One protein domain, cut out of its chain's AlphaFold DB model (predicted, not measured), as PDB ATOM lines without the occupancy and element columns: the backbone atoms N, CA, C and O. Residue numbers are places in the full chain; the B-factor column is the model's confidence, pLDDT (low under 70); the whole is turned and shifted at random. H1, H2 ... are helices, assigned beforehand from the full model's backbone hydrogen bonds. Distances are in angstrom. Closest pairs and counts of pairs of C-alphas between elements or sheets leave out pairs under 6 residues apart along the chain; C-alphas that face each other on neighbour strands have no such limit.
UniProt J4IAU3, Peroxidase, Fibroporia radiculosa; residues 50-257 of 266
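This is residues 50 to 257 of the 266 residues of the protein "Peroxidase" of Fibroporia radiculosa (UniProt J4IAU3). What is the main shape? H2 runs through the middle and is crossed by H7 and, near its start, H6, making a crossed group of three helices; on the far side of H2 from H6 runs H9, with H8 at its beginning and H10 near its other end. Long links wind round these helices, and of the link from H3 to H4 residues 103 to 108 stick out as the tip of a loop. What is it made of? The printed part has 208 residues with ten named helices, H1 to H10 in order along the chain, and no named strand; the class is all helix, though only 93 of the 208 residues are in named elements. How compact is it? It is compact, with a radius of gyration of the C-alphas of 17.1 A and spans of 55 by 43 by 30 A.

What lies near the first helix? H1, residues 50 to 59, is close to but not clearly touching H7, residues 154 to 167, and about perpendicular to it at 75 degrees; the closest C-alphas are those of Leu 53 and Val 164, 7.5 A apart. What does the hub touch? H2, residues 68 to 81, touches H7 at a steep tilt of 47 degrees, opposite ways, with the C-alphas of Ala 70 and Ala 165 closest at 4.5 A. It also touches residues 139 to 140 of H6, residues 137 to 150, about perpendicular at 83 degrees, closest at Glu 72 and Ile 139, whose C-alphas are 6.2 A apart. It only just touches H9, residues 214 to 226, with 3 pairs of C-alphas within 8 A, at a shallow tilt of 20 degrees and opposite ways, the closest C-alphas being those of Arg 71 and Val 226, 6.6 A apart. What else touches? H9 touches H8, residues 200 to 209, about perpendicular at 74 degrees, with the C-alphas of Leu 204 and Pro 214 closest at 6.1 A. H9 also touches H10, residues 251 to 255, where the C-alphas of Ser 225 and Phe 252 are closest at 5.0 A. H4, residues 119 to 122, touches H6, with the C-alphas of Ile 121 and Val 140 closest at 5.8 A. How do the backbones run? Every O i to N i+4 pair is within hydrogen-bond range in H1, H6, H7, H8, H10 and H3, residues 86 to 90; in H2 it is 9 of 10, and in H9 4 of 9, beside 10 of 10 O i to N i+3 pairs. H4 and H5, residues 124 to 127, are too short for an O i to N i+4 pair.

Where does the first helix begin? H1 begins at C-alpha 50, (20.983, 102.035, -37.602), and is 14.0 A long. Which helices are longest in A? From first to last C-alpha H9 is 20.8 A, H2 and H6 are each 20.0 A, H7 is 19.8 A and H8 is 14.1 A; H2 begins at C-alpha 68, (38.515, 87.949, -36.818). Where does the last helix end? H10 ends at C-alpha 255, (34.200, 67.479, -32.416).

How far does it reach? The two C-alphas farthest apart are those of Gln 105 and Ser 243, 55.6 A, and the printed part, residues 50 to 257, has no cut. Which links are long? Those from H3 to H4, H7 to H8 and H9 to H10 are long, with 28, 32 and 24 residues; within the last, residues 228 to 229 pair antiparallel with residues 239 to 240. Where is confidence low? The mean pLDDT of the printed part is 89.6, and residues 98 to 115 are under 70.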
ATOM      1  N   THR A  50      20.676 102.485 -36.237       80.38
ATOM      2  CA  THR A  50      20.983 102.035 -37.602       80.38
ATOM      3  C   THR A  50      22.258 102.657 -38.171       80.38
ATOM      4  O   THR A  50      23.032 101.952 -38.797       80.38
ATOM      5  N   GLN A  51      22.539 103.935 -37.902       86.69
ATOM      6  CA  GLN A  51      23.789 104.572 -38.335       86.69
ATOM      7  C   GLN A  51      25.006 103.965 -37.635       86.69
ATOM      8  O   GLN A  51      26.018 103.709 -38.278       86.69
ATOM      9  N   ILE A  52      24.889 103.714 -36.328       87.81
ATOM     10  CA  ILE A  52      25.941 103.072 -35.528       87.81
ATOM     11  C   ILE A  52      26.182 101.647 -36.043       87.81
ATOM     12  O   ILE A  52      27.328 101.231 -36.196       87.81
ATOM     13  N   LEU A  53      25.107 100.915 -36.351       91.38
ATOM     14  CA  LEU A  53      25.182  99.592 -36.965       91.38
ATOM     15  C   LEU A  53      25.901  99.633 -38.320       91.38
ATOM     16  O   LEU A  53      26.851  98.882 -38.510       91.38
ATOM     17  N   ASP A  54      25.470 100.492 -39.243       91.94
ATOM     18  CA  ASP A  54      26.034 100.571 -40.595       91.94
ATOM     19  C   ASP A  54      27.525 100.934 -40.566       91.94
ATOM     20  O   ASP A  54      28.336 100.318 -41.262       91.94
ATOM     21  N   ASP A  55      27.897 101.899 -39.723       92.44
ATOM     22  CA  ASP A  55      29.283 102.325 -39.532       92.44
ATOM     23  C   ASP A  55      30.141 101.195 -38.937       92.44
ATOM     24  O   ASP A  55      31.221 100.888 -39.443       92.44
ATOM     25  N   MET A  56      29.627 100.489 -37.925       94.56
ATOM     26  CA  MET A  56      30.308  99.343 -37.321       94.56
ATOM     27  C   MET A  56      30.481  98.190 -38.317       94.56
ATOM     28  O   MET A  56      31.561  97.602 -38.408       94.56
ATOM     29  N   GLN A  57      29.452  97.883 -39.107       96.25
ATOM     30  CA  GLN A  57      29.539  96.847 -40.134       96.25
ATOM     31  C   GLN A  57      30.587  97.200 -41.188       96.25
ATOM     32  O   GLN A  57      31.371  96.334 -41.572       96.25
ATOM     33  N   ALA A  58      30.633  98.455 -41.635       94.31
ATOM     34  CA  ALA A  58      31.574  98.905 -42.656       94.31
ATOM     35  C   ALA A  58      33.024  98.980 -42.153       94.31
ATOM     36  O   ALA A  58      33.932  98.586 -42.884       94.31
ATOM     37  N   ASN A  59      33.237  99.475 -40.931       92.44
ATOM     38  CA  ASN A  59      34.561  99.890 -40.459       92.44
ATOM     39  C   ASN A  59      35.162  99.006 -39.358       92.44
ATOM     40  O   ASN A  59      36.364  99.098 -39.117       92.44
ATOM     41  N   VAL A  60      34.369  98.149 -38.704       94.50
ATOM     42  CA  VAL A  60      34.853  97.200 -37.681       94.50
ATOM     43  C   VAL A  60      34.750  95.755 -38.169       94.50
ATOM     44  O   VAL A  60      35.687  94.983 -37.984       94.50
ATOM     45  N   PHE A  61      33.645  95.380 -38.821       96.25
ATOM     46  CA  PHE A  61      33.377  93.992 -39.234       96.25
ATOM     47  C   PHE A  61      33.532  93.739 -40.736       96.25
ATOM     48  O   PHE A  61      32.935  92.809 -41.279       96.25
ATOM     49  N   ASP A  62      34.335  94.559 -41.415       93.75
ATOM     50  CA  ASP A  62      34.705  94.403 -42.823       93.75
ATOM     51  C   ASP A  62      33.528  94.106 -43.782       93.75
ATOM     52  O   ASP A  62      33.596  93.196 -44.621       93.75
ATOM     53  N   GLY A  63      32.435  94.853 -43.649       93.88
ATOM     54  CA  GLY A  63      31.214  94.671 -44.434       93.88
ATOM     55  C   GLY A  63      30.280  93.580 -43.905       93.88
ATOM     56  O   GLY A  63      29.563  92.972 -44.696       93.88
ATOM     57  N   GLY A  64      30.286  93.318 -42.597       94.69
ATOM     58  CA  GLY A  64      29.380  92.361 -41.953       94.69
ATOM     59  C   GLY A  64      29.818  90.904 -42.037       94.69
ATOM     60  O   GLY A  64      28.989  90.007 -42.171       94.69
ATOM     61  N   ARG A  65      31.127  90.650 -41.975       95.38
ATOM     62  CA  ARG A  65      31.692  89.296 -42.003       95.38
ATOM     63  C   ARG A  65      31.789  88.706 -40.595       95.38
ATOM     64  O   ARG A  65      32.175  89.396 -39.654       95.38
ATOM     65  N   CYS A  66      31.545  87.399 -40.468       96.44
ATOM     66  CA  CYS A  66      31.932  86.606 -39.291       96.44
ATOM     67  C   CYS A  66      33.450  86.310 -39.332       96.44
ATOM     68  O   CYS A  66      33.898  85.177 -39.507       96.44
ATOM     69  N   GLY A  67      34.252  87.378 -39.290       94.62
ATOM     70  CA  GLY A  67      35.714  87.350 -39.371       94.62
ATOM     71  C   GLY A  67      36.394  87.548 -38.016       94.62
ATOM     72  O   GLY A  67      35.754  87.489 -36.970       94.62
ATOM     73  N   ASP A  68      37.697  87.822 -38.031       94.62
ATOM     74  CA  ASP A  68      38.515  87.949 -36.818       94.62
ATOM     75  C   ASP A  68      37.980  88.997 -35.837       94.62
ATOM     76  O   ASP A  68      37.795  88.691 -34.663       94.62
ATOM     77  N   GLN A  69      37.641  90.192 -36.319       95.31
ATOM     78  CA  GLN A  69      37.119  91.275 -35.482       95.31
ATOM     79  C   GLN A  69      35.760  90.917 -34.867       95.31
ATOM     80  O   GLN A  69      35.483  91.280 -33.725       95.31
ATOM     81  N   ALA A  70      34.919  90.173 -35.595       97.00
ATOM     82  CA  ALA A  70      33.652  89.682 -35.061       97.00
ATOM     83  C   ALA A  70      33.896  88.666 -33.931       97.00
ATOM     84  O   ALA A  70      33.314  88.790 -32.855       97.00
ATOM     85  N   ARG A  71      34.816  87.712 -34.128       97.19
ATOM     86  CA  ARG A  71      35.199  86.725 -33.100       97.19
ATOM     87  C   ARG A  71      35.781  87.384 -31.855       97.19
ATOM     88  O   ARG A  71      35.416  87.036 -30.732       97.19
ATOM     89  N   GLU A  72      36.651  88.367 -32.047       97.69
ATOM     90  CA  GLU A  72      37.252  89.135 -30.959       97.69
ATOM     91  C   GLU A  72      36.206  89.964 -30.202       97.69
ATOM     92  O   GLU A  72      36.231  89.982 -28.972       97.69
ATOM     93  N   ALA A  73      35.234  90.572 -30.892       98.06
ATOM     94  CA  ALA A  73      34.127  91.286 -30.250       98.06
ATOM     95  C   ALA A  73      33.225  90.345 -29.436       98.06
ATOM     96  O   ALA A  73      32.841  90.684 -28.316       98.06
ATOM     97  N   ILE A  74      32.928  89.145 -29.955       98.19
ATOM     98  CA  ILE A  74      32.183  88.105 -29.226       98.19
ATOM     99  C   ILE A  74      32.944  87.719 -27.952       98.19
ATOM    100  O   ILE A  74      32.367  87.783 -26.863       98.19
ATOM    101  N   ARG A  75      34.245  87.402 -28.057       98.25
ATOM    102  CA  ARG A  75      35.108  87.099 -26.900       98.25
ATOM    103  C   ARG A  75      35.098  88.247 -25.891       98.25
ATOM    104  O   ARG A  75      34.901  88.016 -24.700       98.25
ATOM    105  N   LEU A  76      35.251  89.487 -26.351       98.19
ATOM    106  CA  LEU A  76      35.316  90.660 -25.485       98.19
ATOM    107  C   LEU A  76      34.072  90.810 -24.597       98.19
ATOM    108  O   LEU A  76      34.198  91.222 -23.444       98.19
ATOM    109  N   THR A  77      32.885  90.413 -25.076       97.50
ATOM    110  CA  THR A  77      31.664  90.458 -24.249       97.50
ATOM    111  C   THR A  77      31.752  89.609 -22.986       97.50
ATOM    112  O   THR A  77      31.204  90.010 -21.953       97.50
ATOM    113  N   PHE A  78      32.425  88.458 -23.062       97.19
ATOM    114  CA  PHE A  78      32.660  87.581 -21.923       97.19
ATOM    115  C   PHE A  78      33.740  88.158 -21.015       97.19
ATOM    116  O   PHE A  78      33.537  88.208 -19.809       97.19
ATOM    117  N   HIS A  79      34.848  88.640 -21.582       97.38
ATOM    118  CA  HIS A  79      35.976  89.158 -20.803       97.38
ATOM    119  C   HIS A  79      35.620  90.418 -20.001       97.38
ATOM    120  O   HIS A  79      36.006  90.512 -18.840       97.38
ATOM    121  N   ASP A  80      34.808  91.320 -20.561       96.50
ATOM    122  CA  ASP A  80      34.190  92.418 -19.800       96.50
ATOM    123  C   ASP A  80      33.190  91.853 -18.773       96.50
ATOM    124  O   ASP A  80      33.299  92.082 -17.572       96.50
ATOM    125  N   GLY A  81      32.249  91.016 -19.231       93.12
ATOM    126  CA  GLY A  81      31.108  90.551 -18.441       93.12
ATOM    127  C   GLY A  81      31.422  89.643 -17.245       93.12
ATOM    128  O   GLY A  81      30.649  89.631 -16.275       93.12
ATOM    129  N   ILE A  82      32.501  88.855 -17.312       93.50
ATOM    130  CA  ILE A  82      32.893  87.871 -16.290       93.50
ATOM    131  C   ILE A  82      33.759  88.482 -15.189       93.50
ATOM    132  O   ILE A  82      33.915  87.865 -14.132       93.50
ATOM    133  N   GLY A  83      34.263  89.706 -15.388       92.38
ATOM    134  CA  GLY A  83      35.093  90.478 -14.458       92.38
ATOM    135  C   GLY A  83      34.373  90.923 -13.182       92.38
ATOM    136  O   GLY A  83      34.625  92.007 -12.674       92.38
ATOM    137  N   GLN A  84      33.466  90.102 -12.652       90.19
ATOM    138  CA  GLN A  84      32.721  90.303 -11.420       90.19
ATOM    139  C   GLN A  84      32.838  89.100 -10.476       90.19
ATOM    140  O   GLN A  84      32.971  87.978 -10.938       90.19
ATOM    141  N   SER A  85      32.692  89.306  -9.168       92.19
ATOM    142  CA  SER A  85      32.757  88.251  -8.151       92.19
ATOM    143  C   SER A  85      31.830  88.554  -6.975       92.19
ATOM    144  O   SER A  85      31.903  89.634  -6.371       92.19
ATOM    145  N   VAL A  86      30.916  87.641  -6.643       90.88
ATOM    146  CA  VAL A  86      30.041  87.799  -5.466       90.88
ATOM    147  C   VAL A  86      30.793  87.516  -4.166       90.88
ATOM    148  O   VAL A  86      30.569  88.207  -3.170       90.88
ATOM    149  N   SER A  87      31.731  86.574  -4.179       91.44
ATOM    150  CA  SER A  87      32.570  86.211  -3.035       91.44
ATOM    151  C   SER A  87      33.524  87.335  -2.631       91.44
ATOM    152  O   SER A  87      33.616  87.654  -1.440       91.44
ATOM    153  N   LEU A  88      34.159  88.029  -3.587       90.88
ATOM    154  CA  LEU A  88      34.975  89.213  -3.288       90.88
ATOM    155  C   LEU A  88      34.138  90.301  -2.610       90.88
ATOM    156  O   LEU A  88      34.540  90.805  -1.556       90.88
ATOM    157  N   ARG A  89      32.941  90.593  -3.135       89.75
ATOM    158  CA  ARG A  89      32.019  91.565  -2.522       89.75
ATOM    159  C   ARG A  89      31.605  91.143  -1.112       89.75
ATOM    160  O   ARG A  89      31.632  91.968  -0.199       89.75
ATOM    161  N   ALA A  90      31.288  89.864  -0.904       88.50
ATOM    162  CA  ALA A  90      30.930  89.321   0.408       88.50
ATOM    163  C   ALA A  90      32.077  89.432   1.430       88.50
ATOM    164  O   ALA A  90      31.830  89.631   2.619       88.50
ATOM    165  N   SER A  91      33.329  89.370   0.969       90.31
ATOM    166  CA  SER A  91      34.521  89.568   1.805       90.31
ATOM    167  C   SER A  91      34.868  91.041   2.079       90.31
ATOM    168  O   SER A  91      35.841  91.323   2.775       90.31
ATOM    169  N   GLY A  92      34.089  91.992   1.547       87.31
ATOM    170  CA  GLY A  92      34.330  93.430   1.691       87.31
ATOM    171  C   GLY A  92      35.366  94.007   0.720       87.31
ATOM    172  O   GLY A  92      35.760  95.160   0.892       87.31
ATOM    173  N   HIS A  93      35.791  93.241  -0.286       89.06
ATOM    174  CA  HIS A  93      36.658  93.707  -1.366       89.06
ATOM    175  C   HIS A  93      35.831  94.151  -2.577       89.06
ATOM    176  O   HIS A  93      34.680  93.745  -2.755       89.06
ATOM    177  N   PHE A  94      36.422  94.981  -3.440       87.12
ATOM    178  CA  PHE A  94      35.820  95.277  -4.736       87.12
ATOM    179  C   PHE A  94      35.793  94.001  -5.580       87.12
ATOM    180  O   PHE A  94      36.825  93.361  -5.771       87.12
ATOM    181  N   GLY A  95      34.612  93.623  -6.062       85.88
ATOM    182  CA  GLY A  95      34.417  92.422  -6.869       85.88
ATOM    183  C   GLY A  95      34.040  92.733  -8.309       85.88
ATOM    184  O   GLY A  95      33.251  91.975  -8.847       85.88
ATOM    185  N   GLY A  96      34.503  93.847  -8.890       84.00
ATOM    186  CA  GLY A  96      34.244  94.207 -10.292       84.00
ATOM    187  C   GLY A  96      32.823  94.699 -10.596       84.00
ATOM    188  O   GLY A  96      31.951  94.626  -9.727       84.00
ATOM    189  N   GLY A  97      32.590  95.219 -11.809       70.69
ATOM    190  CA  GLY A  97      31.309  95.777 -12.271       70.69
ATOM    191  C   GLY A  97      30.824  97.002 -11.479       70.69
ATOM    192  O   GLY A  97      30.270  96.875 -10.383       70.69
ATOM    193  N   GLY A  98      31.006  98.205 -12.021       54.56
ATOM    194  CA  GLY A  98      30.439  99.454 -11.506       54.56
ATOM    195  C   GLY A  98      28.908  99.499 -11.677       54.56
ATOM    196  O   GLY A  98      28.354  98.938 -12.610       54.56
ATOM    197  N   ALA A  99      28.102 100.108 -10.811       40.25
ATOM    198  CA  ALA A  99      28.385 100.831  -9.587       40.25
ATOM    199  C   ALA A  99      27.533 100.273  -8.442       40.25
ATOM    200  O   ALA A  99      26.367  99.921  -8.604       40.25
ATOM    201  N   GLY A 100      28.154 100.244  -7.272       39.38
ATOM    202  CA  GLY A 100      27.558  99.871  -6.008       39.38
ATOM    203  C   GLY A 100      28.656  99.757  -4.967       39.38
ATOM    204  O   GLY A 100      28.833  98.698  -4.372       39.38
ATOM    205  N   GLU A 101      29.415 100.840  -4.757       36.78
ATOM    206  CA  GLU A 101      30.027 101.025  -3.447       36.78
ATOM    207  C   GLU A 101      28.899 100.871  -2.428       36.78
ATOM    208  O   GLU A 101      27.819 101.454  -2.577       36.78
ATOM    209  N   CYS A 102      29.115 100.027  -1.424       39.56
ATOM    210  CA  CYS A 102      28.295 100.065  -0.235       39.56
ATOM    211  C   CYS A 102      28.507 101.448   0.385       39.56
ATOM    212  O   CYS A 102      29.361 101.602   1.259       39.56
ATOM    213  N   ASP A 103      27.738 102.454  -0.039       39.09
ATOM    214  CA  ASP A 103      27.482 103.589   0.825       39.09
ATOM    215  C   ASP A 103      26.775 103.001   2.046       39.09
ATOM    216  O   ASP A 103      25.558 102.801   2.077       39.09
ATOM    217  N   ARG A 104      27.573 102.656   3.064       47.88
ATOM    218  CA  ARG A 104      27.093 102.120   4.340       47.88
ATOM    219  C   ARG A 104      26.133 103.097   5.026       47.88
ATOM    220  O   ARG A 104      25.540 102.737   6.040       47.88
ATOM    221  N   GLN A 105      25.991 104.322   4.515       42.66
ATOM    222  CA  GLN A 105      25.186 105.389   5.085       42.66
ATOM    223  C   GLN A 105      23.937 105.717   4.248       42.66
ATOM    224  O   GLN A 105      23.022 106.330   4.799       42.66
ATOM    225  N   ASN A 106      23.817 105.263   2.989       40.53
ATOM    226  CA  ASN A 106      22.637 105.540   2.161       40.53
ATOM    227  C   ASN A 106      22.294 104.422   1.153       40.53
ATOM    228  O   ASN A 106      22.621 104.474  -0.030       40.53
ATOM    229  N   ALA A 107      21.522 103.434   1.608       42.16
ATOM    230  CA  ALA A 107      21.020 102.298   0.824       42.16
ATOM    231  C   ALA A 107      19.959 102.652  -0.254       42.16
ATOM    232  O   ALA A 107      19.082 101.840  -0.550       42.16
ATOM    233  N   THR A 108      19.973 103.866  -0.817       41.38
ATOM    234  CA  THR A 108      18.938 104.341  -1.760       41.38
ATOM    235  C   THR A 108      19.404 104.508  -3.207       41.38
ATOM    236  O   THR A 108      18.554 104.699  -4.080       41.38
ATOM    237  N   SER A 109      20.698 104.346  -3.511       42.44
ATOM    238  CA  SER A 109      21.158 104.273  -4.904       42.44
ATOM    239  C   SER A 109      20.838 102.895  -5.488       42.44
ATOM    240  O   SER A 109      21.583 101.935  -5.322       42.44
ATOM    241  N   LYS A 110      19.689 102.790  -6.162       41.16
ATOM    242  CA  LYS A 110      19.206 101.600  -6.887       41.16
ATOM    243  C   LYS A 110      19.991 101.326  -8.183       41.16
ATOM    244  O   LYS A 110      19.394 100.932  -9.181       41.16
ATOM    245  N   VAL A 111      21.301 101.561  -8.208       43.72
ATOM    246  CA  VAL A 111      22.131 101.142  -9.342       43.72
ATOM    247  C   VAL A 111      22.537  99.703  -9.059       43.72
ATOM    248  O   VAL A 111      23.267  99.426  -8.111       43.72
ATOM    249  N   LYS A 112      21.965  98.762  -9.813       46.56
ATOM    250  CA  LYS A 112      22.386  97.362  -9.758       46.56
ATOM    251  C   LYS A 112      23.802  97.313 -10.344       46.56
ATOM    252  O   LYS A 112      23.976  97.861 -11.430       46.56
ATOM    253  N   PRO A 113      24.788  96.686  -9.678       51.94
ATOM    254  CA  PRO A 113      26.098  96.495 -10.286       51.94
ATOM    255  C   PRO A 113      25.910  95.790 -11.632       51.94
ATOM    256  O   PRO A 113      25.272  94.733 -11.695       51.94
ATOM    257  N   SER A 114      26.399  96.410 -12.706       57.66
ATOM    258  CA  SER A 114      26.457  95.796 -14.027       57.66
ATOM    259  C   SER A 114      27.865  95.269 -14.217       57.66
ATOM    260  O   SER A 114      28.817  96.036 -14.191       57.66
ATOM    261  N   SER A 115      28.006  93.962 -14.404       66.12
ATOM    262  CA  SER A 115      29.304  93.342 -14.686       66.12
ATOM    263  C   SER A 115      29.809  93.574 -16.101       66.12
ATOM    264  O   SER A 115      30.903  93.159 -16.422       66.12
ATOM    265  N   LYS A 116      28.980  94.195 -16.937       85.00
ATOM    266  CA  LYS A 116      29.249  94.577 -18.318       85.00
ATOM    267  C   LYS A 116      29.319  96.097 -18.341       85.00
ATOM    268  O   LYS A 116      28.351  96.730 -18.750       85.00
ATOM    269  N   ASP A 117      30.324  96.685 -17.713       87.44
ATOM    270  CA  ASP A 117      30.446  98.138 -17.527       87.44
ATOM    271  C   ASP A 117      31.484  98.771 -18.470       87.44
ATOM    272  O   ASP A 117      31.665  99.993 -18.461       87.44
ATOM    273  N   GLY A 118      32.123  97.965 -19.325       94.44
ATOM    274  CA  GLY A 118      33.173  98.408 -20.232       94.44
ATOM    275  C   GLY A 118      34.480  98.722 -19.514       94.44
ATOM    276  O   GLY A 118      35.256  99.545 -20.016       94.44
ATOM    277  N   SER A 119      34.722  98.132 -18.338       95.81
ATOM    278  CA  SER A 119      35.945  98.355 -17.562       95.81
ATOM    279  C   SER A 119      37.186  97.957 -18.357       95.81
ATOM    280  O   SER A 119      38.169  98.700 -18.347       95.81
ATOM    281  N   ILE A 120      37.096  96.894 -19.162       96.56
ATOM    282  CA  ILE A 120      38.197  96.422 -20.010       96.56
ATOM    283  C   ILE A 120      38.637  97.456 -21.058       96.56
ATOM    284  O   ILE A 120      39.811  97.516 -21.411       96.56
ATOM    285  N   ILE A 121      37.730  98.332 -21.511       97.81
ATOM    286  CA  ILE A 121      38.068  99.466 -22.386       97.81
ATOM    287  C   ILE A 121      38.517 100.675 -21.553       97.81
ATOM    288  O   ILE A 121      39.535 101.303 -21.853       97.81
ATOM    289  N   GLN A 122      37.772 101.017 -20.495       96.75
ATOM    290  CA  GLN A 122      38.037 102.192 -19.650       96.75
ATOM    291  C   GLN A 122      39.410 102.129 -18.963       96.75
ATOM    292  O   GLN A 122      40.071 103.160 -18.797       96.75
ATOM    293  N   PHE A 123      39.819 100.928 -18.563       96.69
ATOM    294  CA  PHE A 123      41.037 100.615 -17.823       96.69
ATOM    295  C   PHE A 123      41.911  99.611 -18.584       96.69
ATOM    296  O   PHE A 123      42.587  98.784 -17.971       96.69
ATOM    297  N   ALA A 124      41.936  99.715 -19.918       97.06
ATOM    298  CA  ALA A 124      42.665  98.807 -20.805       97.06
ATOM    299  C   ALA A 124      44.124  98.570 -20.383       97.06
ATOM    300  O   ALA A 124      44.586  97.439 -20.380       97.06
ATOM    301  N   SER A 125      44.842  99.606 -19.928       95.69
ATOM    302  CA  SER A 125      46.238  99.462 -19.480       95.69
ATOM    303  C   SER A 125      46.429  98.564 -18.252       95.69
ATOM    304  O   SER A 125      47.547  98.116 -18.002       95.69
ATOM    305  N   VAL A 126      45.374  98.336 -17.468       96.38
ATOM    306  CA  VAL A 126      45.384  97.457 -16.293       96.38
ATOM    307  C   VAL A 126      44.825  96.089 -16.656       96.38
ATOM    308  O   VAL A 126      45.444  95.081 -16.333       96.38
ATOM    309  N   GLU A 127      43.673  96.039 -17.324       96.69
ATOM    310  CA  GLU A 127      42.991  94.770 -17.595       96.69
ATOM    311  C   GLU A 127      43.647  93.961 -18.714       96.69
ATOM    312  O   GLU A 127      43.739  92.743 -18.590       96.69
ATOM    313  N   LEU A 128      44.195  94.603 -19.752       96.50
ATOM    314  CA  LEU A 128      44.944  93.904 -20.807       96.50
ATOM    315  C   LEU A 128      46.313  93.392 -20.330       96.50
ATOM    316  O   LEU A 128      46.955  92.612 -21.024       96.50
ATOM    317  N   ALA A 129      46.759  93.788 -19.133       95.38
ATOM    318  CA  ALA A 129      47.941  93.200 -18.508       95.38
ATOM    319  C   ALA A 129      47.654  91.833 -17.851       95.38
ATOM    320  O   ALA A 129      48.601  91.147 -17.458       95.38
ATOM    321  N   ASP A 130      46.382  91.436 -17.697       93.31
ATOM    322  CA  ASP A 130      46.023  90.081 -17.273       93.31
ATOM    323  C   ASP A 130      46.287  89.104 -18.438       93.31
ATOM    324  O   ASP A 130      45.716  89.292 -19.515       93.31
ATOM    325  N   PRO A 131      47.107  88.049 -18.258       92.94
ATOM    326  CA  PRO A 131      47.373  87.068 -19.311       92.94
ATOM    327  C   PRO A 131      46.111  86.429 -19.903       92.94
ATOM    328  O   PRO A 131      46.103  86.052 -21.071       92.94
ATOM    329  N   ALA A 132      45.018  86.334 -19.140       92.94
ATOM    330  CA  ALA A 132      43.758  85.812 -19.664       92.94
ATOM    331  C   ALA A 132      43.148  86.714 -20.758       92.94
ATOM    332  O   ALA A 132      42.398  86.234 -21.608       92.94
ATOM    333  N   ASN A 133      43.484  88.006 -20.779       95.81
ATOM    334  CA  ASN A 133      43.034  88.976 -21.779       95.81
ATOM    335  C   ASN A 133      43.955  89.085 -23.001       95.81
ATOM    336  O   ASN A 133      43.672  89.885 -23.892       95.81
ATOM    337  N   GLU A 134      45.019  88.283 -23.088       95.12
ATOM    338  CA  GLU A 134      45.977  88.368 -24.192       95.12
ATOM    339  C   GLU A 134      45.278  88.224 -25.556       95.12
ATOM    340  O   GLU A 134      44.417  87.355 -25.753       95.12
ATOM    341  N   GLY A 135      45.626  89.105 -26.498       94.00
ATOM    342  CA  GLY A 135      45.045  89.137 -27.842       94.00
ATOM    343  C   GLY A 135      43.690  89.848 -27.947       94.00
ATOM    344  O   GLY A 135      42.985  89.621 -28.925       94.00
ATOM    345  N   LEU A 136      43.297  90.660 -26.957       97.00
ATOM    346  CA  LEU A 136      42.113  91.535 -27.033       97.00
ATOM    347  C   LEU A 136      42.448  92.997 -27.351       97.00
ATOM    348  O   LEU A 136      41.532  93.794 -27.543       97.00
ATOM    349  N   ASP A 137      43.728  93.364 -27.403       96.38
ATOM    350  CA  ASP A 137      44.184  94.745 -27.574       96.38
ATOM    351  C   ASP A 137      43.585  95.405 -28.823       96.38
ATOM    352  O   ASP A 137      43.019  96.497 -28.733       96.38
ATOM    353  N   ASP A 138      43.647  94.720 -29.968       95.00
ATOM    354  CA  ASP A 138      43.191  95.248 -31.256       95.00
ATOM    355  C   ASP A 138      41.701  95.621 -31.215       95.00
ATOM    356  O   ASP A 138      41.334  96.766 -31.507       95.00
ATOM    357  N   ILE A 139      40.836  94.700 -30.774       97.38
ATOM    358  CA  ILE A 139      39.397  94.966 -30.675       97.38
ATOM    359  C   ILE A 139      39.066  95.989 -29.582       97.38
ATOM    360  O   ILE A 139      38.188  96.830 -29.779       97.38
ATOM    361  N   VAL A 140      39.777  95.978 -28.448       98.25
ATOM    362  CA  VAL A 140      39.560  96.939 -27.355       98.25
ATOM    363  C   VAL A 140      39.846  98.358 -27.827       98.25
ATOM    364  O   VAL A 140      39.029  99.255 -27.599       98.25
ATOM    365  N   TYR A 141      40.961  98.582 -28.522       97.31
ATOM    366  CA  TYR A 141      41.300  99.909 -29.026       97.31
ATOM    367  C   TYR A 141      40.424 100.335 -30.209       97.31
ATOM    368  O   TYR A 141      40.069 101.514 -30.289       97.31
ATOM    369  N   ALA A 142      40.004  99.406 -31.073       96.25
ATOM    370  CA  ALA A 142      39.052  99.701 -32.145       96.25
ATOM    371  C   ALA A 142      37.695 100.158 -31.584       96.25
ATOM    372  O   ALA A 142      37.204 101.237 -31.928       96.25
ATOM    373  N   LEU A 143      37.119  99.390 -30.653       97.06
ATOM    374  CA  LEU A 143      35.842  99.733 -30.022       97.06
ATOM    375  C   LEU A 143      35.943 100.964 -29.125       97.06
ATOM    376  O   LEU A 143      34.966 101.700 -29.004       97.06
ATOM    377  N   LYS A 144      37.112 101.242 -28.536       97.12
ATOM    378  CA  LYS A 144      37.349 102.494 -27.809       97.12
ATOM    379  C   LYS A 144      37.166 103.711 -28.711       97.12
ATOM    380  O   LYS A 144      36.436 104.626 -28.342       97.12
ATOM    381  N   ILE A 145      37.831 103.723 -29.868       94.44
ATOM    382  CA  ILE A 145      37.740 104.831 -30.831       94.44
ATOM    383  C   ILE A 145      36.289 105.012 -31.274       94.44
ATOM    384  O   ILE A 145      35.793 106.136 -31.299       94.44
ATOM    385  N   PHE A 146      35.608 103.904 -31.561       93.00
ATOM    386  CA  PHE A 146      34.227 103.910 -32.026       93.00
ATOM    387  C   PHE A 146      33.244 104.399 -30.943       93.00
ATOM    388  O   PHE A 146      32.371 105.222 -31.205       93.00
ATOM    389  N   ALA A 147      33.405 103.963 -29.694       93.38
ATOM    390  CA  ALA A 147      32.617 104.476 -28.573       93.38
ATOM    391  C   ALA A 147      32.842 105.972 -28.337       93.38
ATOM    392  O   ALA A 147      31.876 106.708 -28.140       93.38
ATOM    393  N   ASP A 148      34.098 106.424 -28.401       93.38
ATOM    394  CA  ASP A 148      34.457 107.830 -28.218       93.38
ATOM    395  C   ASP A 148      33.898 108.713 -29.354       93.38
ATOM    396  O   ASP A 148      33.488 109.845 -29.095       93.38
ATOM    397  N   SER A 149      33.844 108.218 -30.598       90.19
ATOM    398  CA  SER A 149      33.302 108.972 -31.739       90.19
ATOM    399  C   SER A 149      31.779 109.087 -31.734       90.19
ATOM    400  O   SER A 149      31.250 110.049 -32.288       90.19
ATOM    401  N   HIS A 150      31.090 108.128 -31.115       87.50
ATOM    402  CA  HIS A 150      29.625 108.060 -31.061       87.50
ATOM    403  C   HIS A 150      29.034 108.458 -29.696       87.50
ATOM    404  O   HIS A 150      27.823 108.394 -29.525       87.50
ATOM    405  N   ASP A 151      29.867 108.865 -28.727       88.75
ATOM    406  CA  ASP A 151      29.474 109.194 -27.340       88.75
ATOM    407  C   ASP A 151      28.645 108.080 -26.661       88.75
ATOM    408  O   ASP A 151      27.676 108.322 -25.937       88.75
ATOM    409  N   ILE A 152      29.040 106.825 -26.897       88.62
ATOM    410  CA  ILE A 152      28.403 105.625 -26.334       88.62
ATOM    411  C   ILE A 152      29.227 105.140 -25.141       88.62
ATOM    412  O   ILE A 152      30.459 105.171 -25.156       88.62
ATOM    413  N   SER A 153      28.563 104.664 -24.082       91.00
ATOM    414  CA  SER A 153      29.279 104.060 -22.955       91.00
ATOM    415  C   SER A 153      30.082 102.838 -23.420       91.00
ATOM    416  O   SER A 153      29.625 102.063 -24.258       91.00
ATOM    417  N   TYR A 154      31.275 102.616 -22.864       95.31
ATOM    418  CA  TYR A 154      32.083 101.463 -23.273       95.31
ATOM    419  C   TYR A 154      31.381 100.127 -23.019       95.31
ATOM    420  O   TYR A 154      31.473  99.229 -23.851       95.31
ATOM    421  N   GLY A 155      30.621 100.008 -21.926       93.62
ATOM    422  CA  GLY A 155      29.828  98.809 -21.666       93.62
ATOM    423  C   GLY A 155      28.752  98.583 -22.730       93.62
ATOM    424  O   GLY A 155      28.538  97.449 -23.162       93.62
ATOM    425  N   ASP A 156      28.071  99.645 -23.175       92.12
ATOM    426  CA  ASP A 156      27.085  99.532 -24.253       92.12
ATOM    427  C   ASP A 156      27.762  99.186 -25.575       92.12
ATOM    428  O   ASP A 156      27.277  98.301 -26.276       92.12
ATOM    429  N   MET A 157      28.916  99.788 -25.866       94.81
ATOM    430  CA  MET A 157      29.690  99.488 -27.067       94.81
ATOM    431  C   MET A 157      30.101  98.017 -27.138       94.81
ATOM    432  O   MET A 157      29.858  97.374 -28.154       94.81
ATOM    433  N   VAL A 158      30.675  97.457 -26.068       96.62
ATOM    434  CA  VAL A 158      31.106  96.046 -26.036       96.62
ATOM    435  C   VAL A 158      29.929  95.111 -26.317       96.62
ATOM    436  O   VAL A 158      30.028  94.206 -27.143       96.62
ATOM    437  N   GLN A 159      28.794  95.330 -25.652       94.94
ATOM    438  CA  GLN A 159      27.640  94.436 -25.774       94.94
ATOM    439  C   GLN A 159      26.892  94.630 -27.099       94.94
ATOM    440  O   GLN A 159      26.383  93.654 -27.649       94.94
ATOM    441  N   PHE A 160      26.852  95.854 -27.631       94.81
ATOM    442  CA  PHE A 160      26.322  96.129 -28.965       94.81
ATOM    443  C   PHE A 160      27.186  95.460 -30.036       94.81
ATOM    444  O   PHE A 160      26.666  94.695 -30.846       94.81
ATOM    445  N   ALA A 161      28.504  95.667 -29.981       97.06
ATOM    446  CA  ALA A 161      29.456  95.076 -30.913       97.06
ATOM    447  C   ALA A 161      29.390  93.549 -30.907       97.06
ATOM    448  O   ALA A 161      29.329  92.950 -31.972       97.06
ATOM    449  N   GLY A 162      29.318  92.911 -29.736       97.62
ATOM    450  CA  GLY A 162      29.154  91.460 -29.653       97.62
ATOM    451  C   GLY A 162      27.831  90.951 -30.232       97.62
ATOM    452  O   GLY A 162      27.820  89.928 -30.912       97.62
ATOM    453  N   ALA A 163      26.719  91.663 -30.016       96.56
ATOM    454  CA  ALA A 163      25.423  91.296 -30.591       96.56
ATOM    455  C   ALA A 163      25.413  91.416 -32.124       96.56
ATOM    456  O   ALA A 163      24.917  90.518 -32.807       96.56
ATOM    457  N   VAL A 164      25.993  92.494 -32.662       96.56
ATOM    458  CA  VAL A 164      26.144  92.701 -34.109       96.56
ATOM    459  C   VAL A 164      27.099  91.668 -34.707       96.56
ATOM    460  O   VAL A 164      26.739  91.003 -35.675       96.56
ATOM    461  N   ALA A 165      28.269  91.473 -34.099       97.62
ATOM    462  CA  ALA A 165      29.261  90.491 -34.522       97.62
ATOM    463  C   ALA A 165      28.671  89.085 -34.607       97.62
ATOM    464  O   ALA A 165      28.825  88.417 -35.627       97.62
ATOM    465  N   LEU A 166      27.948  88.654 -33.568       97.19
ATOM    466  CA  LEU A 166      27.325  87.338 -33.559       97.19
ATOM    467  C   LEU A 166      26.277  87.219 -34.670       97.19
ATOM    468  O   LEU A 166      26.263  86.209 -35.358       97.19
ATOM    469  N   SER A 167      25.481  88.267 -34.918       96.81
ATOM    470  CA  SER A 167      24.476  88.279 -35.995       96.81
ATOM    471  C   SER A 167      25.047  88.162 -37.415       96.81
ATOM    472  O   SER A 167      24.306  87.828 -38.340       96.81
ATOM    473  N   ASN A 168      26.352  88.401 -37.594       97.38
ATOM    474  CA  ASN A 168      27.045  88.196 -38.867       97.38
ATOM    475  C   ASN A 168      27.389  86.721 -39.125       97.38
ATOM    476  O   ASN A 168      27.735  86.364 -40.252       97.38
ATOM    477  N   CYS A 169      27.325  85.867 -38.103       97.56
ATOM    478  CA  CYS A 169      27.648  84.450 -38.201       97.56
ATOM    479  C   CYS A 169      26.388  83.645 -38.566       97.56
ATOM    480  O   CYS A 169      25.421  83.630 -37.799       97.56
ATOM    481  N   PRO A 170      26.345  82.959 -39.725       97.69
ATOM    482  CA  PRO A 170      25.193  82.151 -40.111       97.69
ATOM    483  C   PRO A 170      24.832  81.115 -39.042       97.69
ATOM    484  O   PRO A 170      25.704  80.435 -38.516       97.69
ATOM    485  N   GLY A 171      23.539  80.982 -38.737       96.00
ATOM    486  CA  GLY A 171      23.037  80.057 -37.712       96.00
ATOM    487  C   GLY A 171      22.965  80.646 -36.300       96.00
ATOM    488  O   GLY A 171      22.352  80.039 -35.422       96.00
ATOM    489  N   SER A 172      23.507  81.847 -36.079       95.75
ATOM    490  CA  SER A 172      23.524  82.445 -34.749       95.75
ATOM    491  C   SER A 172      22.126  82.848 -34.260       95.75
ATOM    492  O   SER A 172      21.250  83.218 -35.052       95.75
ATOM    493  N   PRO A 173      21.903  82.873 -32.935       92.44
ATOM    494  CA  PRO A 173      20.746  83.558 -32.383       92.44
ATOM    495  C   PRO A 173      20.862  85.072 -32.607       92.44
ATOM    496  O   PRO A 173      21.957  85.633 -32.708       92.44
ATOM    497  N   ARG A 174      19.715  85.757 -32.618       90.69
ATOM    498  CA  ARG A 174      19.665  87.219 -32.547       90.69
ATOM    499  C   ARG A 174      19.605  87.638 -31.083       90.69
ATOM    500  O   ARG A 174      18.583  87.430 -30.432       90.69
ATOM    501  N   LEU A 175      20.694  88.206 -30.575       89.62
ATOM    502  CA  LEU A 175      20.749  88.685 -29.195       89.62
ATOM    503  C   LEU A 175      19.923  89.961 -29.019       89.62
ATOM    504  O   LEU A 175      19.884  90.827 -29.895       89.62
ATOM    505  N   GLU A 176      19.288  90.085 -27.857       86.94
ATOM    506  CA  GLU A 176      18.702  91.346 -27.422       86.94
ATOM    507  C   GLU A 176      19.809  92.311 -26.992       86.94
ATOM    508  O   GLU A 176      20.761  91.932 -26.304       86.94
ATOM    509  N   PHE A 177      19.653  93.579 -27.360       85.62
ATOM    510  CA  PHE A 177      20.523  94.650 -26.907       85.62
ATOM    511  C   PHE A 177      19.732  95.635 -26.048       85.62
ATOM    512  O   PHE A 177      18.684  96.138 -26.449       85.62
ATOM    513  N   PHE A 178      20.274  95.923 -24.869       83.94
ATOM    514  CA  PHE A 178      19.780  96.940 -23.946       83.94
ATOM    515  C   PHE A 178      20.894  97.953 -23.742       83.94
ATOM    516  O   PHE A 178      22.012  97.519 -23.482       83.94
ATOM    517  N   ALA A 179      20.610  99.249 -23.839       83.88
ATOM    518  CA  ALA A 179      21.580 100.321 -23.611       83.88
ATOM    519  C   ALA A 179      21.436 100.942 -22.207       83.88
ATOM    520  O   ALA A 179      20.487 100.644 -21.474       83.88
ATOM    521  N   GLY A 180      22.361 101.830 -21.839       82.88
ATOM    522  CA  GLY A 180      22.318 102.602 -20.596       82.88
ATOM    523  C   GLY A 180      23.245 102.074 -19.504       82.88
ATOM    524  O   GLY A 180      22.984 102.295 -18.317       82.88
ATOM    525  N   ARG A 181      24.315 101.363 -19.872       85.12
ATOM    526  CA  ARG A 181      25.322 100.913 -18.903       85.12
ATOM    527  C   ARG A 181      26.073 102.113 -18.317       85.12
ATOM    528  O   ARG A 181      26.495 103.006 -19.055       85.12
ATOM    529  N   PRO A 182      26.249 102.171 -16.986       82.75
ATOM    530  CA  PRO A 182      27.050 103.217 -16.367       82.75
ATOM    531  C   PRO A 182      28.528 103.046 -16.734       82.75
ATOM    532  O   PRO A 182      28.993 101.941 -16.996       82.75
ATOM    533  N   LYS A 183      29.287 104.147 -16.695       84.88
ATOM    534  CA  LYS A 183      30.744 104.089 -16.855       84.88
ATOM    535  C   LYS A 183      31.369 103.289 -15.709       84.88
ATOM    536  O   LYS A 183      31.031 103.520 -14.544       84.88
ATOM    537  N   ALA A 184      32.307 102.407 -16.044       89.50
ATOM    538  CA  ALA A 184      33.116 101.696 -15.066       89.50
ATOM    539  C   ALA A 184      33.852 102.672 -14.126       89.50
ATOM    540  O   ALA A 184      34.357 103.715 -14.547       89.50
ATOM    541  N   ILE A 185      33.919 102.326 -12.837       87.25
ATOM    542  CA  ILE A 185      34.532 103.167 -11.789       87.25
ATOM    543  C   ILE A 185      35.902 102.656 -11.324       87.25
ATOM    544  O   ILE A 185      36.640 103.391 -10.672       87.25
ATOM    545  N   ALA A 186      36.230 101.405 -11.642       90.94
ATOM    546  CA  ALA A 186      37.491 100.744 -11.329       90.94
ATOM    547  C   ALA A 186      37.704  99.561 -12.294       90.94
ATOM    548  O   ALA A 186      36.710  99.040 -12.806       90.94
ATOM    549  N   PRO A 187      38.956  99.128 -12.531       93.44
ATOM    550  CA  PRO A 187      39.235  97.921 -13.306       93.44
ATOM    551  C   PRO A 187      38.687  96.673 -12.612       93.44
ATOM    552  O   PRO A 187      38.619  96.621 -11.374       93.44
ATOM    553  N   ALA A 188      38.360  95.648 -13.393       92.75
ATOM    554  CA  ALA A 188      38.053  94.327 -12.866       92.75
ATOM    555  C   ALA A 188      39.214  93.808 -11.987       92.75
ATOM    556  O   ALA A 188      40.391  93.990 -12.324       92.75
ATOM    557  N   PRO A 189      38.925  93.166 -10.838       92.00
ATOM    558  CA  PRO A 189      39.953  92.465 -10.082       92.00
ATOM    559  C   PRO A 189      40.659  91.414 -10.957       92.00
ATOM    560  O   PRO A 189      40.003  90.752 -11.762       92.00
ATOM    561  N   PRO A 190      41.978  91.219 -10.788       89.44
ATOM    562  CA  PRO A 190      42.733  90.273 -11.605       89.44
ATOM    563  C   PRO A 190      42.319  88.825 -11.320       89.44
ATOM    564  O   PRO A 190      41.864  88.517 -10.211       89.44
ATOM    565  N   ARG A 191      42.587  87.917 -12.269       89.75
ATOM    566  CA  ARG A 191      42.308  86.466 -12.156       89.75
ATOM    567  C   ARG A 191      40.825  86.122 -11.976       89.75
ATOM    568  O   ARG A 191      40.482  85.166 -11.285       89.75
ATOM    569  N   LEU A 192      39.945  86.916 -12.577       94.44
ATOM    570  CA  LEU A 192      38.511  86.631 -12.632       94.44
ATOM    571  C   LEU A 192      38.082  85.969 -13.950       94.44
ATOM    572  O   LEU A 192      36.929  85.565 -14.072       94.44
ATOM    573  N   ILE A 193      38.982  85.812 -14.914       95.19
ATOM    574  CA  ILE A 193      38.694  85.174 -16.198       95.19
ATOM    575  C   ILE A 193      39.236  83.737 -16.158       95.19
ATOM    576  O   ILE A 193      40.410  83.568 -15.818       95.19
ATOM    577  N   PRO A 194      38.421  82.712 -16.476       96.25
ATOM    578  CA  PRO A 194      38.896  81.333 -16.556       96.25
ATOM    579  C   PRO A 194      40.029  81.153 -17.576       96.25
ATOM    580  O   PRO A 194      39.961  81.682 -18.688       96.25
ATOM    581  N   SER A 195      41.042  80.367 -17.217       93.75
ATOM    582  CA  SER A 195      42.112  79.931 -18.117       93.75
ATOM    583  C   SER A 195      41.750  78.602 -18.792       93.75
ATOM    584  O   SER A 195      41.168  77.731 -18.140       93.75
ATOM    585  N   PRO A 196      42.164  78.358 -20.051       93.00
ATOM    586  CA  PRO A 196      42.008  77.047 -20.690       93.00
ATOM    587  C   PRO A 196      42.752  75.912 -19.961       93.00
ATOM    588  O   PRO A 196      42.463  74.743 -20.199       93.00
ATOM    589  N   SER A 197      43.712  76.233 -19.087       93.38
ATOM    590  CA  SER A 197      44.441  75.254 -18.270       93.38
ATOM    591  C   SER A 197      43.813  74.987 -16.898       93.38
ATOM    592  O   SER A 197      44.357  74.185 -16.135       93.38
ATOM    593  N   ASP A 198      42.748  75.701 -16.531       95.12
ATOM    594  CA  ASP A 198      42.080  75.513 -15.243       95.12
ATOM    595  C   ASP A 198      41.328  74.177 -15.204       95.12
ATOM    596  O   ASP A 198      40.861  73.665 -16.222       95.12
ATOM    597  N   SER A 199      41.194  73.594 -14.008       97.81
ATOM    598  CA  SER A 199      40.368  72.396 -13.850       97.81
ATOM    599  C   SER A 199      38.888  72.736 -14.034       97.81
ATOM    600  O   SER A 199      38.456  73.857 -13.758       97.81
ATOM    601  N   VAL A 200      38.087  71.748 -14.433       97.00
ATOM    602  CA  VAL A 200      36.636  71.921 -14.603       97.00
ATOM    603  C   VAL A 200      35.985  72.420 -13.310       97.00
ATOM    604  O   VAL A 200      35.138  73.308 -13.352       97.00
ATOM    605  N   GLU A 201      36.414  71.919 -12.151       98.19
ATOM    606  CA  GLU A 201      35.907  72.359 -10.848       98.19
ATOM    607  C   GLU A 201      36.203  73.838 -10.591       98.19
ATOM    608  O   GLU A 201      35.346  74.548 -10.068       98.19
ATOM    609  N   HIS A 202      37.392  74.315 -10.976       97.38
ATOM    610  CA  HIS A 202      37.737  75.730 -10.862       97.38
ATOM    611  C   HIS A 202      36.856  76.566 -11.792       97.38
ATOM    612  O   HIS A 202      36.238  77.528 -11.335       97.38
ATOM    613  N   ILE A 203      36.747  76.183 -13.066       98.00
ATOM    614  CA  ILE A 203      35.946  76.912 -14.057       98.00
ATOM    615  C   ILE A 203      34.498  77.027 -13.579       98.00
ATOM    616  O   ILE A 203      33.968  78.133 -13.506       98.00
ATOM    617  N   LEU A 204      33.872  75.919 -13.173       98.25
ATOM    618  CA  LEU A 204      32.487  75.927 -12.703       98.25
ATOM    619  C   LEU A 204      32.305  76.772 -11.436       98.25
ATOM    620  O   LEU A 204      31.358  77.551 -11.367       98.25
ATOM    621  N   ALA A 205      33.232  76.701 -10.474       97.88
ATOM    622  CA  ALA A 205      33.180  77.545  -9.277       97.88
ATOM    623  C   ALA A 205      33.332  79.042  -9.610       97.88
ATOM    624  O   ALA A 205      32.667  79.891  -9.014       97.88
ATOM    625  N   ARG A 206      34.185  79.386 -10.583       96.94
ATOM    626  CA  ARG A 206      34.354  80.765 -11.059       96.94
ATOM    627  C   ARG A 206      33.077  81.257 -11.738       96.94
ATOM    628  O   ARG A 206      32.590  82.340 -11.406       96.94
ATOM    629  N   MET A 207      32.508  80.467 -12.637       96.25
ATOM    630  CA  MET A 207      31.260  80.803 -13.322       96.25
ATOM    631  C   MET A 207      30.104  80.978 -12.323       96.25
ATOM    632  O   MET A 207      29.399  81.989 -12.380       96.25
ATOM    633  N   GLU A 208      29.993  80.104 -11.319       96.19
ATOM    634  CA  GLU A 208      28.998  80.216 -10.244       96.19
ATOM    635  C   GLU A 208      29.178  81.500  -9.415       96.19
ATOM    636  O   GLU A 208      28.205  82.197  -9.126       96.19
ATOM    637  N   ASP A 209      30.417  81.894  -9.107       93.50
ATOM    638  CA  ASP A 209      30.727  83.165  -8.433       93.50
ATOM    639  C   ASP A 209      30.363  84.408  -9.277       93.50
ATOM    640  O   ASP A 209      30.201  85.511  -8.749       93.50
ATOM    641  N   ALA A 210      30.207  84.249 -10.596       90.44
ATOM    642  CA  ALA A 210      29.638  85.258 -11.498       90.44
ATOM    643  C   ALA A 210      28.106  85.157 -11.638       90.44
ATOM    644  O   ALA A 210      27.499  86.007 -12.295       90.44
ATOM    645  N   GLY A 211      27.476  84.163 -11.013       89.06
ATOM    646  CA  GLY A 211      26.043  83.896 -11.105       89.06
ATOM    647  C   GLY A 211      25.633  83.067 -12.324       89.06
ATOM    648  O   GLY A 211      24.482  83.171 -12.737       89.06
ATOM    649  N   LEU A 212      26.550  82.287 -12.903       91.31
ATOM    650  CA  LEU A 212      26.304  81.403 -14.046       91.31
ATOM    651  C   LEU A 212      26.315  79.944 -13.586       91.31
ATOM    652  O   LEU A 212      27.262  79.493 -12.943       91.31
ATOM    653  N   SER A 213      25.262  79.204 -13.917       95.69
ATOM    654  CA  SER A 213      25.169  77.770 -13.634       95.69
ATOM    655  C   SER A 213      26.128  76.948 -14.514       95.69
ATOM    656  O   SER A 213      26.663  77.453 -15.512       95.69
ATOM    657  N   PRO A 214      26.355  75.660 -14.200       97.94
ATOM    658  CA  PRO A 214      27.040  74.751 -15.117       97.94
ATOM    659  C   PRO A 214      26.369  74.679 -16.493       97.94
ATOM    660  O   PRO A 214      27.058  74.659 -17.512       97.94
ATOM    661  N   GLU A 215      25.037  74.707 -16.546       97.56
ATOM    662  CA  GLU A 215      24.274  74.725 -17.794       97.56
ATOM    663  C   GLU A 215      24.508  76.019 -18.582       97.56
ATOM    664  O   GLU A 215      24.751  75.959 -19.788       97.56
ATOM    665  N   ASP A 216      24.521  77.176 -17.909       96.00
ATOM    666  CA  ASP A 216      24.873  78.458 -18.539       96.00
ATOM    667  C   ASP A 216      26.310  78.434 -19.068       96.00
ATOM    668  O   ASP A 216      26.584  78.944 -20.150       96.00
ATOM    669  N   THR A 217      27.232  77.815 -18.328       96.75
ATOM    670  CA  THR A 217      28.637  77.675 -18.734       96.75
ATOM    671  C   THR A 217      28.749  76.871 -20.025       96.75
ATOM    672  O   THR A 217      29.397  77.317 -20.970       96.75
ATOM    673  N   VAL A 218      28.072  75.721 -20.106       97.06
ATOM    674  CA  VAL A 218      28.035  74.911 -21.330       97.06
ATOM    675  C   VAL A 218      27.397  75.691 -22.475       97.06
ATOM    676  O   VAL A 218      27.946  75.672 -23.571       97.06
ATOM    677  N   ALA A 219      26.294  76.403 -22.239       96.06
ATOM    678  CA  ALA A 219      25.630  77.206 -23.265       96.06
ATOM    679  C   ALA A 219      26.518  78.349 -23.787       96.06
ATOM    680  O   ALA A 219      26.551  78.604 -24.988       96.06
ATOM    681  N   LEU A 220      27.273  79.019 -22.912       96.50
ATOM    682  CA  LEU A 220      28.193  80.093 -23.298       96.50
ATOM    683  C   LEU A 220      29.407  79.578 -24.080       96.50
ATOM    684  O   LEU A 220      29.903  80.291 -24.951       96.50
ATOM    685  N   LEU A 221      29.839  78.333 -23.846       97.88
ATOM    686  CA  LEU A 221      30.877  77.690 -24.658       97.88
ATOM    687  C   LEU A 221      30.462  77.503 -26.127       97.88
ATOM    688  O   LEU A 221      31.336  77.284 -26.958       97.88
ATOM    689  N   ALA A 222      29.184  77.673 -26.492       97.62
ATOM    690  CA  ALA A 222      28.754  77.676 -27.895       97.62
ATOM    691  C   ALA A 222      29.448  78.777 -28.713       97.62
ATOM    692  O   ALA A 222      29.611  78.635 -29.921       97.62
ATOM    693  N   ALA A 223      29.916  79.852 -28.064       97.94
ATOM    694  CA  ALA A 223      30.736  80.876 -28.709       97.94
ATOM    695  C   ALA A 223      32.006  80.298 -29.361       97.94
ATOM    696  O   ALA A 223      32.515  80.881 -30.315       97.94
ATOM    697  N   HIS A 224      32.495  79.140 -28.900       98.38
ATOM    698  CA  HIS A 224      33.632  78.456 -29.512       98.38
ATOM    699  C   HIS A 224      33.334  77.860 -30.897       98.38
ATOM    700  O   HIS A 224      34.283  77.591 -31.626       98.38
ATOM    701  N   SER A 225      32.064  77.737 -31.307       98.31
ATOM    702  CA  SER A 225      31.697  77.342 -32.680       98.31
ATOM    703  C   SER A 225      32.094  78.388 -33.730       98.31
ATOM    704  O   SER A 225      32.275  78.084 -34.898       98.31
ATOM    705  N   VAL A 226      32.302  79.637 -33.311       98.06
ATOM    706  CA  VAL A 226      32.790  80.720 -34.174       98.06
ATOM    707  C   VAL A 226      34.078  81.300 -33.604       98.06
ATOM    708  O   VAL A 226      34.212  82.508 -33.440       98.06
ATOM    709  N   ALA A 227      35.038  80.450 -33.235       97.75
ATOM    710  CA  ALA A 227      36.269  80.884 -32.578       97.75
ATOM    711  C   ALA A 227      37.540  80.305 -33.203       97.75
ATOM    712  O   ALA A 227      37.565  79.210 -33.765       97.75
ATOM    713  N   VAL A 228      38.624  81.062 -33.041       96.62
ATOM    714  CA  VAL A 228      39.994  80.663 -33.370       96.62
ATOM    715  C   VAL A 228      40.907  80.993 -32.195       96.62
ATOM    716  O   VAL A 228      40.658  81.951 -31.460       96.62
ATOM    717  N   GLN A 229      41.988  80.236 -32.031       94.00
ATOM    718  CA  GLN A 229      43.027  80.547 -31.051       94.00
ATOM    719  C   GLN A 229      44.150  81.355 -31.710       94.00
ATOM    720  O   GLN A 229      44.547  81.058 -32.838       94.00
ATOM    721  N   LYS A 230      44.686  82.363 -31.016       93.94
ATOM    722  CA  LYS A 230      45.833  83.153 -31.506       93.94
ATOM    723  C   LYS A 230      47.057  83.106 -30.590       93.94
ATOM    724  O   LYS A 230      48.165  83.297 -31.090       93.94
ATOM    725  N   THR A 231      46.862  82.866 -29.292       93.75
ATOM    726  CA  THR A 231      47.877  83.086 -28.247       93.75
ATOM    727  C   THR A 231      48.262  81.828 -27.466       93.75
ATOM    728  O   THR A 231      49.353  81.786 -26.909       93.75
ATOM    729  N   VAL A 232      47.421  80.786 -27.448       92.12
ATOM    730  CA  VAL A 232      47.685  79.554 -26.677       92.12
ATOM    731  C   VAL A 232      48.857  78.781 -27.279       92.12
ATOM    732  O   VAL A 232      49.795  78.419 -26.570       92.12
ATOM    733  N   ASP A 233      48.824  78.565 -28.595       93.06
ATOM    734  CA  ASP A 233      49.966  78.088 -29.371       93.06
ATOM    735  C   ASP A 233      50.218  79.060 -30.534       93.06
ATOM    736  O   ASP A 233      49.568  78.969 -31.586       93.06
ATOM    737  N   PRO A 234      51.175  79.993 -30.377       92.19
ATOM    738  CA  PRO A 234      51.505  80.965 -31.415       92.19
ATOM    739  C   PRO A 234      51.991  80.339 -32.731       92.19
ATOM    740  O   PRO A 234      51.975  81.011 -33.761       92.19
ATOM    741  N   SER A 235      52.419  79.068 -32.737       95.81
ATOM    742  CA  SER A 235      52.881  78.388 -33.956       95.81
ATOM    743  C   SER A 235      51.744  77.993 -34.906       95.81
ATOM    744  O   SER A 235      51.986  77.812 -36.101       95.81
ATOM    745  N   VAL A 236      50.510  77.914 -34.400       93.06
ATOM    746  CA  VAL A 236      49.286  77.613 -35.163       93.06
ATOM    747  C   VAL A 236      48.221  78.696 -34.962       93.06
ATOM    748  O   VAL A 236      47.027  78.414 -34.880       93.06
ATOM    749  N   SER A 237      48.657  79.955 -34.859       94.69
ATOM    750  CA  SER A 237      47.772  81.115 -34.713       94.69
ATOM    751  C   SER A 237      46.710  81.159 -35.822       94.69
ATOM    752  O   SER A 237      47.017  80.973 -37.000       94.69
ATOM    753  N   GLY A 238      45.454  81.381 -35.437       94.44
ATOM    754  CA  GLY A 238      44.287  81.326 -36.317       94.44
ATOM    755  C   GLY A 238      43.670  79.932 -36.472       94.44
ATOM    756  O   GLY A 238      42.705  79.789 -37.219       94.44
ATOM    757  N   MET A 239      44.184  78.905 -35.783       96.06
ATOM    758  CA  MET A 239      43.573  77.572 -35.798       96.06
ATOM    759  C   MET A 239      42.173  77.619 -35.156       96.06
ATOM    760  O   MET A 239      42.047  78.121 -34.033       96.06
ATOM    761  N   PRO A 240      41.129  77.126 -35.848       97.00
ATOM    762  CA  PRO A 240      39.767  77.144 -35.334       97.00
ATOM    763  C   PRO A 240      39.540  76.095 -34.248       97.00
ATOM    764  O   PRO A 240      40.284  75.117 -34.155       97.00
ATOM    765  N   LEU A 241      38.513  76.321 -33.426       96.06
ATOM    766  CA  LEU A 241      38.105  75.384 -32.373       96.06
ATOM    767  C   LEU A 241      37.120  74.310 -32.865       96.06
ATOM    768  O   LEU A 241      36.866  73.354 -32.137       96.06
ATOM    769  N   ASP A 242      36.603  74.448 -34.087       97.12
ATOM    770  CA  ASP A 242      35.859  73.419 -34.812       97.12
ATOM    771  C   ASP A 242      36.137  73.492 -36.329       97.12
ATOM    772  O   ASP A 242      36.952  74.295 -36.799       97.12
ATOM    773  N   SER A 243      35.498  72.631 -37.119       97.00
ATOM    774  CA  SER A 243      35.668  72.604 -38.576       97.00
ATOM    775  C   SER A 243      34.904  73.693 -39.345       97.00
ATOM    776  O   SER A 243      35.098  73.824 -40.559       97.00
ATOM    777  N   THR A 244      34.076  74.498 -38.676       96.75
ATOM    778  CA  THR A 244      33.150  75.475 -39.270       96.75
ATOM    779  C   THR A 244      33.182  76.839 -38.556       96.75
ATOM    780  O   THR A 244      32.127  77.403 -38.284       96.75
ATOM    781  N   PRO A 245      34.355  77.486 -38.377       95.81
ATOM    782  CA  PRO A 245      34.538  78.666 -37.510       95.81
ATOM    783  C   PRO A 245      33.863  79.969 -37.985       95.81
ATOM    784  O   PRO A 245      34.045  81.032 -37.382       95.81
ATOM    785  N   GLU A 246      33.150  79.918 -39.107       94.69
ATOM    786  CA  GLU A 246      32.358  81.022 -39.651       94.69
ATOM    787  C   GLU A 246      30.851  80.808 -39.450       94.69
ATOM    788  O   GLU A 246      30.088  81.741 -39.683       94.69
ATOM    789  N   ALA A 247      30.412  79.620 -39.024       95.94
ATOM    790  CA  ALA A 247      29.015  79.273 -38.801       95.94
ATOM    791  C   ALA A 247      28.784  78.955 -37.322       95.94
ATOM    792  O   ALA A 247      29.543  78.222 -36.705       95.94
ATOM    793  N   PHE A 248      27.714  79.503 -36.755       98.00
ATOM    794  CA  PHE A 248      27.306  79.186 -35.395       98.00
ATOM    795  C   PHE A 248      26.419  77.941 -35.430       98.00
ATOM    796  O   PHE A 248      25.215  78.025 -35.695       98.00
ATOM    797  N   ASP A 249      27.024  76.781 -35.209       97.56
ATOM    798  CA  ASP A 249      26.352  75.489 -35.234       97.56
ATOM    799  C   ASP A 249      26.747  74.619 -34.022       97.56
ATOM    800  O   ASP A 249      27.006  75.121 -32.928       97.56
ATOM    801  N   THR A 250      26.658  73.294 -34.158       96.88
ATOM    802  CA  THR A 250      26.951  72.352 -33.063       96.88
ATOM    803  C   THR A 250      28.227  71.544 -33.294       96.88
ATOM    804  O   THR A 250      28.503  70.631 -32.513       96.88
ATOM    805  N   GLN A 251      29.006  71.862 -34.332       96.94
ATOM    806  CA  GLN A 251      30.231  71.150 -34.687       96.94
ATOM    807  C   GLN A 251      31.252  71.191 -33.560       96.94
ATOM    808  O   GLN A 251      31.754  70.128 -33.205       96.94
ATOM    809  N   PHE A 252      31.452  72.340 -32.908       97.00
ATOM    810  CA  PHE A 252      32.271  72.434 -31.695       97.00
ATOM    811  C   PHE A 252      31.946  71.337 -30.670       97.00
ATOM    812  O   PHE A 252      32.828  70.584 -30.268       97.00
ATOM    813  N   TYR A 253      30.676  71.171 -30.287       96.44
ATOM    814  CA  TYR A 253      30.297  70.152 -29.304       96.44
ATOM    815  C   TYR A 253      30.456  68.723 -29.823       96.44
ATOM    816  O   TYR A 253      30.750  67.820 -29.043       96.44
ATOM    817  N   LEU A 254      30.241  68.492 -31.118       95.31
ATOM    818  CA  LEU A 254      30.436  67.172 -31.711       95.31
ATOM    819  C   LEU A 254      31.922  66.808 -31.723       95.31
ATOM    820  O   LEU A 254      32.285  65.727 -31.267       95.31
ATOM    821  N   GLU A 255      32.776  67.715 -32.180       95.06
ATOM    822  CA  GLU A 255      34.200  67.479 -32.416       95.06
ATOM    823  C   GLU A 255      34.982  67.285 -31.116       95.06
ATOM    824  O   GLU A 255      35.765  66.341 -31.037       95.06
ATOM    825  N   ILE A 256      34.675  68.043 -30.054       91.56
ATOM    826  CA  ILE A 256      35.318  67.858 -28.737       91.56
ATOM    827  C   ILE A 256      34.923  66.546 -28.037       91.56
ATOM    828  O   ILE A 256      35.533  66.159 -27.042       91.56
ATOM    829  N   THR A 257      33.879  65.856 -28.512       86.88
ATOM    830  CA  THR A 257      33.472  64.543 -27.974       86.88
ATOM    831  C   THR A 257      34.037  63.370 -28.769       86.88
ATOM    832  O   THR A 257      33.952  62.223 -28.317       86.88
TER     833      THR A 257